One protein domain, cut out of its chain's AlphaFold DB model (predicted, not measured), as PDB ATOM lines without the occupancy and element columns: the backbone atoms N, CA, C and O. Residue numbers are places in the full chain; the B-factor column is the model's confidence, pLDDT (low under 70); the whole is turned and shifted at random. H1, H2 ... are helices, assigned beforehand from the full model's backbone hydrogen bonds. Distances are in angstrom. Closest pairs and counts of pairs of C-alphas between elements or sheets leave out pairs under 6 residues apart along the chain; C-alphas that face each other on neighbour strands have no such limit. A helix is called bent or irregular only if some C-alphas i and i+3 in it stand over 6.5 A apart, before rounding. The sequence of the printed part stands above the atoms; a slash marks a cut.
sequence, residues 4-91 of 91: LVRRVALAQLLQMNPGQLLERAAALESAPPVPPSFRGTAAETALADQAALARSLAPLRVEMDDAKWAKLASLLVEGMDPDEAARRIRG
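This is residues 4 to 91 of the 91 residues of an uncharacterized protein of Oryzihumus leptocrescens (UniProt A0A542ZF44). Long helix H3 is the spine of an elongated all-helix domain: H2 folds along it as a hairpin, H1 packs on it, and H5, paired with H4, packs on residues 53 to 60. Residues 36 to 42 stick out. The 88 printed residues, with five named helices, H1 to H5 in order, are compact, with a radius of gyration of the C-alphas of 13.6 A, spanning 45 by 25 by 17 A.

H1, residues 4 to 13, begins with C-alpha 4 at (-53.574, 295.987, -15.086). H2 is residues 18 to 29, 16.7 A; H3, 42 to 63, 31.9 A; H4, 66 to 77, 16.4 A. H5, residues 82 to 90, ends with C-alpha 90 at (-43.161, 293.915, 10.355). H3 is only just irregular: C-alphas 56 and 59 are 6.6 A apart.

H2 and H3 touch, closest C-alphas Ala 25 and Ala 51, 4.3 A, at a shallow tilt of 21 degrees, opposite ways. H1 touches H3, closest C-alphas Leu 13 and Ala 54, 6.4 A. H4 and H5 form a hairpin, closest C-alphas Leu 72 and Ala 85, 6.0 A. Every O i to N i+4 pair is within hydrogen-bond range in H1, H2, H4 and H5; in H3, 16 of 18.

The farthest C-alphas, Ser 37 and Gly 91, are 45.2 A apart. The printed part has no cut; the H2 to H3 link is long. Residues 33, 34 and 38 have pLDDT under 70.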
ATOM      1  N   LEU A   4     -53.128 297.341 -14.765       84.19
ATOM      2  CA  LEU A   4     -53.574 295.987 -15.086       84.19
ATOM      3  C   LEU A   4     -52.364 295.071 -15.283       84.19
ATOM      4  O   LEU A   4     -52.319 293.985 -14.704       84.19
ATOM      5  N   VAL A   5     -51.351 295.538 -16.020       84.25
ATOM      6  CA  VAL A   5     -50.087 294.804 -16.206       84.25
ATOM      7  C   VAL A   5     -49.409 294.540 -14.861       84.25
ATOM      8  O   VAL A   5     -48.947 293.425 -14.617       84.25
ATOM      9  N   ARG A   6     -49.424 295.518 -13.945       85.69
ATOM     10  CA  ARG A   6     -48.896 295.363 -12.580       85.69
ATOM     11  C   ARG A   6     -49.641 294.301 -11.788       85.69
ATOM     12  O   ARG A   6     -48.998 293.474 -11.147       85.69
ATOM     13  N   ARG A   7     -50.974 294.279 -11.846       86.31
ATOM     14  CA  ARG A   7     -51.776 293.252 -11.162       86.31
ATOM     15  C   ARG A   7     -51.506 291.852 -11.701       86.31
ATOM     16  O   ARG A   7     -51.340 290.933 -10.906       86.31
ATOM     17  N   VAL A   8     -51.424 291.694 -13.021       87.50
ATOM     18  CA  VAL A   8     -51.106 290.398 -13.642       87.50
ATOM     19  C   VAL A   8     -49.696 289.947 -13.256       87.50
ATOM     20  O   VAL A   8     -49.511 288.793 -12.878       87.50
ATOM     21  N   ALA A   9     -48.718 290.858 -13.283       89.19
ATOM     22  CA  ALA A   9     -47.354 290.573 -12.850       89.19
ATOM     23  C   ALA A   9     -47.301 290.122 -11.386       89.19
ATOM     24  O   ALA A   9     -46.720 289.085 -11.081       89.19
ATOM     25  N   LEU A  10     -47.953 290.864 -10.488       91.38
ATOM     26  CA  LEU A  10     -48.032 290.524  -9.070       91.38
ATOM     27  C   LEU A  10     -48.675 289.156  -8.853       91.38
ATOM     28  O   LEU A  10     -48.117 288.344  -8.126       91.38
ATOM     29  N   ALA A  11     -49.800 288.869  -9.511       90.00
ATOM     30  CA  ALA A  11     -50.474 287.580  -9.383       90.00
ATOM     31  C   ALA A  11     -49.559 286.402  -9.764       90.00
ATOM     32  O   ALA A  11     -49.598 285.368  -9.105       90.00
ATOM     33  N   GLN A  12     -48.713 286.568 -10.784       91.44
ATOM     34  CA  GLN A  12     -47.737 285.550 -11.182       91.44
ATOM     35  C   GLN A  12     -46.577 285.441 -10.188       91.44
ATOM     36  O   GLN A  12     -46.240 284.343  -9.757       91.44
ATOM     37  N   LEU A  13     -45.971 286.569  -9.806       93.50
ATOM     38  CA  LEU A  13     -44.809 286.593  -8.910       93.50
ATOM     39  C   LEU A  13     -45.158 286.084  -7.506       93.50
ATOM     40  O   LEU A  13     -44.384 285.355  -6.899       93.50
ATOM     41  N   LEU A  14     -46.346 286.401  -6.994       92.50
ATOM     42  CA  LEU A  14     -46.781 285.985  -5.656       92.50
ATOM     43  C   LEU A  14     -46.999 284.469  -5.520       92.50
ATOM     44  O   LEU A  14     -47.044 283.970  -4.396       92.50
ATOM     45  N   GLN A  15     -47.114 283.746  -6.639       92.12
ATOM     46  CA  GLN A  15     -47.186 282.281  -6.675       92.12
ATOM     47  C   GLN A  15     -45.807 281.607  -6.737       92.12
ATOM     48  O   GLN A  15     -45.721 280.384  -6.637       92.12
ATOM     49  N   MET A  16     -44.732 282.379  -6.907       94.38
ATOM     50  CA  MET A  16     -43.375 281.859  -7.043       94.38
ATOM     51  C   MET A  16     -42.694 281.695  -5.683       94.38
ATOM     52  O   MET A  16     -42.915 282.455  -4.736       94.38
ATOM     53  N   ASN A  17     -41.817 280.699  -5.592       94.06
ATOM     54  CA  ASN A  17     -40.884 280.583  -4.478       94.06
ATOM     55  C   ASN A  17     -39.702 281.574  -4.641       94.06
ATOM     56  O   ASN A  17     -39.525 282.152  -5.717       94.06
ATOM     57  N   PRO A  18     -38.864 281.776  -3.605       93.25
ATOM     58  CA  PRO A  18     -37.760 282.737  -3.668       93.25
ATOM     59  C   PRO A  18     -36.776 282.499  -4.821       93.25
ATOM     60  O   PRO A  18     -36.344 283.451  -5.465       93.25
ATOM     61  N   GLY A  19     -36.437 281.236  -5.103       93.50
ATOM     62  CA  GLY A  19     -35.527 280.883  -6.196       93.50
ATOM     63  C   GLY A  19     -36.121 281.239  -7.557       93.50
ATOM     64  O   GLY A  19     -35.477 281.912  -8.353       93.50
ATOM     65  N   GLN A  20     -37.390 280.892  -7.770       95.69
ATOM     66  CA  GLN A  20     -38.132 281.219  -8.989       95.69
ATOM     67  C   GLN A  20     -38.258 282.730  -9.211       95.69
ATOM     68  O   GLN A  20     -38.179 283.187 -10.347       95.69
ATOM     69  N   LEU A  21     -38.423 283.519  -8.145       95.00
ATOM     70  CA  LEU A  21     -38.446 284.982  -8.232       95.00
ATOM     71  C   LEU A  21     -37.110 285.542  -8.735       95.00
ATOM     72  O   LEU A  21     -37.094 286.402  -9.617       95.00
ATOM     73  N   LEU A  22     -35.990 285.027  -8.223       94.19
ATOM     74  CA  LEU A  22     -34.654 285.432  -8.667       94.19
ATOM     75  C   LEU A  22     -34.364 284.981 -10.100       94.19
ATOM     76  O   LEU A  22     -33.866 285.773 -10.898       94.19
ATOM     77  N   GLU A  23     -34.717 283.744 -10.449       94.56
ATOM     78  CA  GLU A  23     -34.606 283.234 -11.819       94.56
ATOM     79  C   GLU A  23     -35.446 284.065 -12.787       94.56
ATOM     80  O   GLU A  23     -34.994 284.394 -13.882       94.56
ATOM     81  N   ARG A  24     -36.654 284.465 -12.375       92.44
ATOM     82  CA  ARG A  24     -37.532 285.311 -13.182       92.44
ATOM     83  C   ARG A  24     -36.951 286.707 -13.369       92.44
ATOM     84  O   ARG A  24     -36.979 287.200 -14.493       92.44
ATOM     85  N   ALA A  25     -36.413 287.319 -12.313       92.69
ATOM     86  CA  ALA A  25     -35.722 288.604 -12.408       92.69
ATOM     87  C   ALA A  25     -34.547 288.516 -13.392       92.69
ATOM     88  O   ALA A  25     -34.480 289.295 -14.339       92.69
ATOM     89  N   ALA A  26     -33.691 287.502 -13.244       91.81
ATOM     90  CA  ALA A  26     -32.551 287.281 -14.129       91.81
ATOM     91  C   ALA A  26     -32.978 287.014 -15.583       91.81
ATOM     92  O   ALA A  26     -32.358 287.526 -16.514       91.81
ATOM     93  N   ALA A  27     -34.051 286.253 -15.805       90.50
ATOM     94  CA  ALA A  27     -34.588 285.990 -17.140       90.50
ATOM     95  C   ALA A  27     -35.148 287.256 -17.812       90.50
ATOM     96  O   ALA A  27     -35.050 287.398 -19.026       90.50
ATOM     97  N   LEU A  28     -35.729 288.176 -17.035       88.00
ATOM     98  CA  LEU A  28     -36.221 289.460 -17.536       88.00
ATOM     99  C   LEU A  28     -35.072 290.442 -17.810       88.00
ATOM    100  O   LEU A  28     -35.104 291.138 -18.819       88.00
ATOM    101  N   GLU A  29     -34.043 290.461 -16.960       85.75
ATOM    102  CA  GLU A  29     -32.830 291.275 -17.138       85.75
ATOM    103  C   GLU A  29     -31.979 290.799 -18.331       85.75
ATOM    104  O   GLU A  29     -31.381 291.612 -19.035       85.75
ATOM    105  N   SER A  30     -31.930 289.484 -18.568       83.31
ATOM    106  CA  SER A  30     -31.197 288.860 -19.682       83.31
ATOM    107  C   SER A  30     -32.029 288.688 -20.952       83.31
ATOM    108  O   SER A  30     -31.523 288.162 -21.949       83.31
ATOM    109  N   ALA A  31     -33.295 289.119 -20.936       75.75
ATOM    110  CA  ALA A  31     -34.144 289.069 -22.111       75.75
ATOM    111  C   ALA A  31     -33.471 289.830 -23.266       75.75
ATOM    112  O   ALA A  31     -32.844 290.872 -23.042       75.75
ATOM    113  N   PRO A  32     -33.572 289.325 -24.510       71.75
ATOM    114  CA  PRO A  32     -32.997 290.010 -25.654       71.75
ATOM    115  C   PRO A  32     -33.503 291.458 -25.703       71.75
ATOM    116  O   PRO A  32     -34.665 291.708 -25.363       71.75
ATOM    117  N   PRO A  33     -32.649 292.410 -26.119       67.12
ATOM    118  CA  PRO A  33     -33.011 293.816 -26.146       67.12
ATOM    119  C   PRO A  33     -34.303 293.986 -26.935       67.12
ATOM    120  O   PRO A  33     -34.445 293.428 -28.029       67.12
ATOM    121  N   VAL A  34     -35.239 294.756 -26.375       69.19
ATOM    122  CA  VAL A  34     -36.490 295.063 -27.065       69.19
ATOM    123  C   VAL A  34     -36.167 295.583 -28.473       69.19
ATOM    124  O   VAL A  34     -35.179 296.319 -28.648       69.19
ATOM    125  N   PRO A  35     -36.947 295.193 -29.500       75.88
ATOM    126  CA  PRO A  35     -36.708 295.679 -30.848       75.88
ATOM    127  C   PRO A  35     -36.628 297.212 -30.844       75.88
ATOM    128  O   PRO A  35     -37.277 297.843 -30.010       75.88
ATOM    129  N   PRO A  36     -35.869 297.849 -31.753       74.38
ATOM    130  CA  PRO A  36     -35.684 299.301 -31.741       74.38
ATOM    131  C   PRO A  36     -36.999 300.094 -31.701       74.38
ATOM    132  O   PRO A  36     -37.059 301.140 -31.069       74.38
ATOM    133  N   SER A  37     -38.060 299.559 -32.313       77.50
ATOM    134  CA  SER A  37     -39.423 300.110 -32.304       77.50
ATOM    135  C   SER A  37     -40.127 300.083 -30.941       77.50
ATOM    136  O   SER A  37     -41.118 300.781 -30.758       77.50
ATOM    137  N   PHE A  38     -39.634 299.282 -29.998       69.75
ATOM    138  CA  PHE A  38     -40.144 299.145 -28.635       69.75
ATOM    139  C   PHE A  38     -39.242 299.811 -27.586       69.75
ATOM    140  O   PHE A  38     -39.620 299.862 -26.414       69.75
ATOM    141  N   ARG A  39     -38.083 300.357 -27.978       74.88
ATOM    142  CA  ARG A  39     -37.239 301.140 -27.064       74.88
ATOM    143  C   ARG A  39     -37.942 302.429 -26.652       74.88
ATOM    144  O   ARG A  39     -38.554 303.098 -27.480       74.88
ATOM    145  N   GLY A  40     -37.858 302.774 -25.374       71.44
ATOM    146  CA  GLY A  40     -38.554 303.909 -24.774       71.44
ATOM    147  C   GLY A  40     -40.073 303.732 -24.682       71.44
ATOM    148  O   GLY A  40     -40.775 304.691 -24.366       71.44
ATOM    149  N   THR A  41     -40.604 302.537 -24.966       79.25
ATOM    150  CA  THR A  41     -42.042 302.262 -24.847       79.25
ATOM    151  C   THR A  41     -42.397 301.720 -23.469       79.25
ATOM    152  O   THR A  41     -41.566 301.150 -22.761       79.25
ATOM    153  N   ALA A  42     -43.684 301.804 -23.122       77.94
ATOM    154  CA  ALA A  42     -44.219 301.229 -21.892       77.94
ATOM    155  C   ALA A  42     -43.941 299.720 -21.745       77.94
ATOM    156  O   ALA A  42     -43.938 299.222 -20.622       77.94
ATOM    157  N   ALA A  43     -43.695 298.997 -22.846       74.69
ATOM    158  CA  ALA A  43     -43.364 297.575 -22.820       74.69
ATOM    159  C   ALA A  43     -41.948 297.313 -22.277       74.69
ATOM    160  O   ALA A  43     -41.770 296.413 -21.462       74.69
ATOM    161  N   GLU A  44     -40.960 298.124 -22.671       79.25
ATOM    162  CA  GLU A  44     -39.595 298.039 -22.132       79.25
ATOM    163  C   GLU A  44     -39.582 298.385 -20.640       79.25
ATOM    164  O   GLU A  44     -39.052 297.631 -19.825       79.25
ATOM    165  N   THR A  45     -40.256 299.478 -20.267       83.19
ATOM    166  CA  THR A  45     -40.398 299.876 -18.861       83.19
ATOM    167  C   THR A  45     -41.122 298.804 -18.045       83.19
ATOM    168  O   THR A  45     -40.722 298.525 -16.922       83.19
ATOM    169  N   ALA A  46     -42.147 298.147 -18.599       83.31
ATOM    170  CA  ALA A  46     -42.870 297.091 -17.895       83.31
ATOM    171  C   ALA A  46     -41.996 295.861 -17.601       83.31
ATOM    172  O   ALA A  46     -42.125 295.296 -16.518       83.31
ATOM    173  N   LEU A  47     -41.108 295.456 -18.515       84.19
ATOM    174  CA  LEU A  47     -40.185 294.337 -18.279       84.19
ATOM    175  C   LEU A  47     -39.175 294.665 -17.174       84.19
ATOM    176  O   LEU A  47     -38.966 293.851 -16.274       84.19
ATOM    177  N   ALA A  48     -38.603 295.872 -17.206       87.31
ATOM    178  CA  ALA A  48     -37.685 296.342 -16.171       87.31
ATOM    179  C   ALA A  48     -38.377 296.456 -14.800       87.31
ATOM    180  O   ALA A  48     -37.863 295.954 -13.800       87.31
ATOM    181  N   ASP A  49     -39.580 297.036 -14.764       88.62
ATOM    182  CA  ASP A  49     -40.391 297.151 -13.551       88.62
ATOM    183  C   ASP A  49     -40.741 295.755 -12.981       88.62
ATOM    184  O   ASP A  49     -40.721 295.550 -11.766       88.62
ATOM    185  N   GLN A  50     -41.045 294.770 -13.839       90.06
ATOM    186  CA  GLN A  50     -41.306 293.386 -13.420       90.06
ATOM    187  C   GLN A  50     -40.061 292.699 -12.849       90.06
ATOM    188  O   GLN A  50     -40.176 291.981 -11.854       90.06
ATOM    189  N   ALA A  51     -38.887 292.915 -13.448       91.31
ATOM    190  CA  ALA A  51     -37.630 292.372 -12.944       91.31
ATOM    191  C   ALA A  51     -37.298 292.937 -11.556       91.31
ATOM    192  O   ALA A  51     -37.016 292.178 -10.627       91.31
ATOM    193  N   ALA A  52     -37.422 294.259 -11.393       91.19
ATOM    194  CA  ALA A  52     -37.213 294.938 -10.119       91.19
ATOM    195  C   ALA A  52     -38.175 294.427  -9.035       91.19
ATOM    196  O   ALA A  52     -37.754 294.131  -7.916       91.19
ATOM    197  N   LEU A  53     -39.452 294.250  -9.386       91.75
ATOM    198  CA  LEU A  53     -40.469 293.715  -8.485       91.75
ATOM    199  C   LEU A  53     -40.183 292.262  -8.078       91.75
ATOM    200  O   LEU A  53     -40.301 291.914  -6.908       91.75
ATOM    201  N   ALA A  54     -39.785 291.402  -9.015       93.44
ATOM    202  CA  ALA A  54     -39.417 290.023  -8.698       93.44
ATOM    203  C   ALA A  54     -38.217 289.973  -7.735       93.44
ATOM    204  O   ALA A  54     -38.212 289.207  -6.768       93.44
ATOM    205  N   ARG A  55     -37.230 290.847  -7.956       93.38
ATOM    206  CA  ARG A  55     -36.020 290.941  -7.137       93.38
ATOM    207  C   ARG A  55     -36.291 291.462  -5.726       93.38
ATOM    208  O   ARG A  55     -35.668 290.969  -4.789       93.38
ATOM    209  N   SER A  56     -37.221 292.404  -5.559       93.00
ATOM    210  CA  SER A  56     -37.622 292.898  -4.233       93.00
ATOM    211  C   SER A  56     -38.477 291.889  -3.464       93.00
ATOM    212  O   SER A  56     -38.352 291.771  -2.248       93.00
ATOM    213  N   LEU A  57     -39.293 291.094  -4.160       93.94
ATOM    214  CA  LEU A  57     -40.143 290.072  -3.546       93.94
ATOM    215  C   LEU A  57     -39.370 288.838  -3.063       93.94
ATOM    216  O   LEU A  57     -39.771 288.223  -2.075       93.94
ATOM    217  N   ALA A  58     -38.270 288.474  -3.726       94.00
ATOM    218  CA  ALA A  58     -37.481 287.289  -3.391       94.00
ATOM    219  C   ALA A  58     -37.032 287.220  -1.913       94.00
ATOM    220  O   ALA A  58     -37.348 286.220  -1.262       94.00
ATOM    221  N   PRO A  59     -36.354 288.237  -1.338       93.06
ATOM    222  CA  PRO A  59     -35.976 288.210   0.077       93.06
ATOM    223  C   PRO A  59     -37.199 288.233   1.006       93.06
ATOM    224  O   PRO A  59     -37.218 287.530   2.014       93.06
ATOM    225  N   LEU A  60     -38.261 288.960   0.641       92.69
ATOM    226  CA  LEU A  60     -39.492 289.017   1.434       92.69
ATOM    227  C   LEU A  60     -40.172 287.648   1.538       92.69
ATOM    228  O   LEU A  60     -40.662 287.294   2.608       92.69
ATOM    229  N   ARG A  61     -40.158 286.845   0.467       93.69
ATOM    230  CA  ARG A  61     -40.740 285.496   0.487       93.69
ATOM    231  C   ARG A  61     -39.984 284.537   1.412       93.69
ATOM    232  O   ARG A  61     -40.603 283.615   1.933       93.69
ATOM    233  N   VAL A  62     -38.678 284.742   1.611       92.31
ATOM    234  CA  VAL A  62     -37.863 283.955   2.556       92.31
ATOM    235  C   VAL A  62     -38.208 284.314   4.001       92.31
ATOM    236  O   VAL A  62     -38.305 283.435   4.851       92.31
ATOM    237  N   GLU A  63     -38.380 285.603   4.284       90.44
ATOM    238  CA  GLU A  63     -38.583 286.105   5.646       90.44
ATOM    239  C   GLU A  63     -40.030 285.984   6.143       90.44
ATOM    240  O   GLU A  63     -40.281 285.987   7.350       90.44
ATOM    241  N   MET A  64     -40.995 285.927   5.224       91.38
ATOM    242  CA  MET A  64     -42.416 285.924   5.546       91.38
ATOM    243  C   MET A  64     -43.012 284.516   5.515       91.38
ATOM    244  O   MET A  64     -42.932 283.803   4.515       91.38
ATOM    245  N   ASP A  65     -43.699 284.166   6.602       93.00
ATOM    246  CA  ASP A  65     -44.664 283.068   6.614       93.00
ATOM    247  C   ASP A  65     -45.842 283.348   5.660       93.00
ATOM    248  O   ASP A  65     -46.048 284.473   5.194       93.00
ATOM    249  N   ASP A  66     -46.636 282.319   5.361       90.94
ATOM    250  CA  ASP A  66     -47.705 282.418   4.361       90.94
ATOM    251  C   ASP A  66     -48.799 283.432   4.742       90.94
ATOM    252  O   ASP A  66     -49.398 284.055   3.864       90.94
ATOM    253  N   ALA A  67     -49.030 283.664   6.038       93.25
ATOM    254  CA  ALA A  67     -50.003 284.652   6.497       93.25
ATOM    255  C   ALA A  67     -49.512 286.085   6.235       93.25
ATOM    256  O   ALA A  67     -50.252 286.920   5.703       93.25
ATOM    257  N   LYS A  68     -48.246 286.373   6.555       94.00
ATOM    258  CA  LYS A  68     -47.602 287.653   6.231       94.00
ATOM    259  C   LYS A  68     -47.493 287.853   4.724       94.00
ATOM    260  O   LYS A  68     -47.746 288.957   4.249       94.00
ATOM    261  N   TRP A  69     -47.202 286.792   3.976       93.19
ATOM    262  CA  TRP A  69     -47.146 286.830   2.518       93.19
ATOM    263  C   TRP A  69     -48.501 287.178   1.891       93.19
ATOM    264  O   TRP A  69     -48.577 288.048   1.025       93.19
ATOM    265  N   ALA A  70     -49.592 286.580   2.378       91.44
ATOM    266  CA  ALA A  70     -50.943 286.911   1.928       91.44
ATOM    267  C   ALA A  70     -51.311 288.376   2.224       91.44
ATOM    268  O   ALA A  70     -51.898 289.056   1.383       91.44
ATOM    269  N   LYS A  71     -50.915 288.900   3.391       93.06
ATOM    270  CA  LYS A  71     -51.124 290.315   3.736       93.06
ATOM    271  C   LYS A  71     -50.301 291.252   2.846       93.06
ATOM    272  O   LYS A  71     -50.809 292.292   2.428       93.06
ATOM    273  N   LEU A  72     -49.059 290.878   2.524       93.81
ATOM    274  CA  LEU A  72     -48.207 291.617   1.588       93.81
ATOM    275  C   LEU A  72     -48.864 291.679   0.210       93.81
ATOM    276  O   LEU A  72     -48.990 292.760  -0.361       93.81
ATOM    277  N   ALA A  73     -49.355 290.540  -0.284       91.00
ATOM    278  CA  ALA A  73     -50.056 290.447  -1.557       91.00
ATOM    279  C   ALA A  73     -51.230 291.435  -1.656       91.00
ATOM    280  O   ALA A  73     -51.348 292.139  -2.658       91.00
ATOM    281  N   SER A  74     -52.064 291.540  -0.615       91.62
ATOM    282  CA  SER A  74     -53.184 292.490  -0.595       91.62
ATOM    283  C   SER A  74     -52.722 293.944  -0.731       91.62
ATOM    284  O   SER A  74     -53.239 294.668  -1.579       91.62
ATOM    285  N   LEU A  75     -51.700 294.353   0.027       92.38
ATOM    286  CA  LEU A  75     -51.165 295.722  -0.023       92.38
ATOM    287  C   LEU A  75     -50.562 296.057  -1.396       92.38
ATOM    288  O   LEU A  75     -50.752 297.152  -1.925       92.38
ATOM    289  N   LEU A  76     -49.872 295.098  -2.016       91.56
ATOM    290  CA  LEU A  76     -49.299 295.272  -3.351       91.56
ATOM    291  C   LEU A  76     -50.375 295.436  -4.435       91.56
ATOM    292  O   LEU A  76     -50.201 296.231  -5.361       91.56
ATOM    293  N   VAL A  77     -51.495 294.712  -4.320       86.25
ATOM    294  CA  VAL A  77     -52.648 294.817  -5.238       86.25
ATOM    295  C   VAL A  77     -53.379 296.158  -5.093       86.25
ATOM    296  O   VAL A  77     -53.915 296.671  -6.082       86.25
ATOM    297  N   GLU A  78     -53.354 296.746  -3.894       87.56
ATOM    298  CA  GLU A  78     -53.804 298.120  -3.616       87.56
ATOM    299  C   GLU A  78     -52.842 299.188  -4.168       87.56
ATOM    300  O   GLU A  78     -53.168 300.373  -4.176       87.56
ATOM    301  N   GLY A  79     -51.688 298.774  -4.700       86.06
ATOM    302  CA  GLY A  79     -50.711 299.652  -5.340       86.06
ATOM    303  C   GLY A  79     -49.572 300.097  -4.426       86.06
ATOM    304  O   GLY A  79     -48.741 300.891  -4.867       86.06
ATOM    305  N   MET A  80     -49.495 299.574  -3.198       90.94
ATOM    306  CA  MET A  80     -48.397 299.871  -2.279       90.94
ATOM    307  C   MET A  80     -47.061 299.357  -2.832       90.94
ATOM    308  O   MET A  80     -46.996 298.364  -3.568       90.94
ATOM    309  N   ASP A  81     -45.990 300.060  -2.488       89.06
ATOM    310  CA  ASP A  81     -44.624 299.630  -2.758       89.06
ATOM    311  C   ASP A  81     -44.241 298.405  -1.890       89.06
ATOM    312  O   ASP A  81     -44.649 298.350  -0.725       89.06
ATOM    313  N   PRO A  82     -43.477 297.419  -2.406       88.06
ATOM    314  CA  PRO A  82     -43.081 296.236  -1.639       88.06
ATOM    315  C   PRO A  82     -42.337 296.525  -0.336       88.06
ATOM    316  O   PRO A  82     -42.622 295.870   0.669       88.06
ATOM    317  N   ASP A  83     -41.442 297.512  -0.308       89.06
ATOM    318  CA  ASP A  83     -40.655 297.821   0.887       89.06
ATOM    319  C   ASP A  83     -41.499 298.552   1.933       89.06
ATOM    320  O   ASP A  83     -41.328 298.373   3.144       89.06
ATOM    321  N   GLU A  84     -42.434 299.392   1.488       91.94
ATOM    322  CA  GLU A  84     -43.422 300.018   2.367       91.94
ATOM    323  C   GLU A  84     -44.411 298.993   2.939       91.94
ATOM    324  O   GLU A  84     -44.636 298.957   4.154       91.94
ATOM    325  N   ALA A  85     -44.932 298.099   2.098       92.69
ATOM    326  CA  ALA A  85     -45.836 297.033   2.511       92.69
ATOM    327  C   ALA A  85     -45.160 296.076   3.503       92.69
ATOM    328  O   ALA A  85     -45.740 295.737   4.537       92.69
ATOM    329  N   ALA A  86     -43.903 295.702   3.246       92.00
ATOM    330  CA  ALA A  86     -43.121 294.872   4.151       92.00
ATOM    331  C   ALA A  86     -42.894 295.554   5.507       92.00
ATOM    332  O   ALA A  86     -43.087 294.923   6.548       92.00
ATOM    333  N   ARG A  87     -42.549 296.851   5.524       92.44
ATOM    334  CA  ARG A  87     -42.418 297.630   6.770       92.44
ATOM    335  C   ARG A  87     -43.714 297.631   7.580       92.44
ATOM    336  O   ARG A  87     -43.665 297.405   8.783       92.44
ATOM    337  N   ARG A  88     -44.864 297.800   6.924       92.88
ATOM    338  CA  ARG A  88     -46.190 297.787   7.568       92.88
ATOM    339  C   ARG A  88     -46.585 296.425   8.148       92.88
ATOM    340  O   ARG A  88     -47.438 296.360   9.025       92.88
ATOM    341  N   ILE A  89     -46.032 295.334   7.626       91.31
ATOM    342  CA  ILE A  89     -46.303 293.976   8.121       91.31
ATOM    343  C   ILE A  89     -45.376 293.601   9.279       91.31
ATOM    344  O   ILE A  89     -45.766 292.797  10.123       91.31
ATOM    345  N   ARG A  90     -44.157 294.154   9.301       86.44
ATOM    346  CA  ARG A  90     -43.161 293.915  10.355       86.44
ATOM    347  C   ARG A  90     -43.381 294.773  11.607       86.44
ATOM    348  O   ARG A  90     -42.989 294.328  12.681       86.44
ATOM    349  N   GLY A  91     -43.918 295.986  11.449       79.00
ATOM    350  CA  GLY A  91     -44.314 296.872  12.553       79.00
ATOM    351  C   GLY A  91     -45.624 296.446  13.197       79.00
ATOM    352  O   GLY A  91     -45.727 296.618  14.428       79.00
TER     353      GLY A  91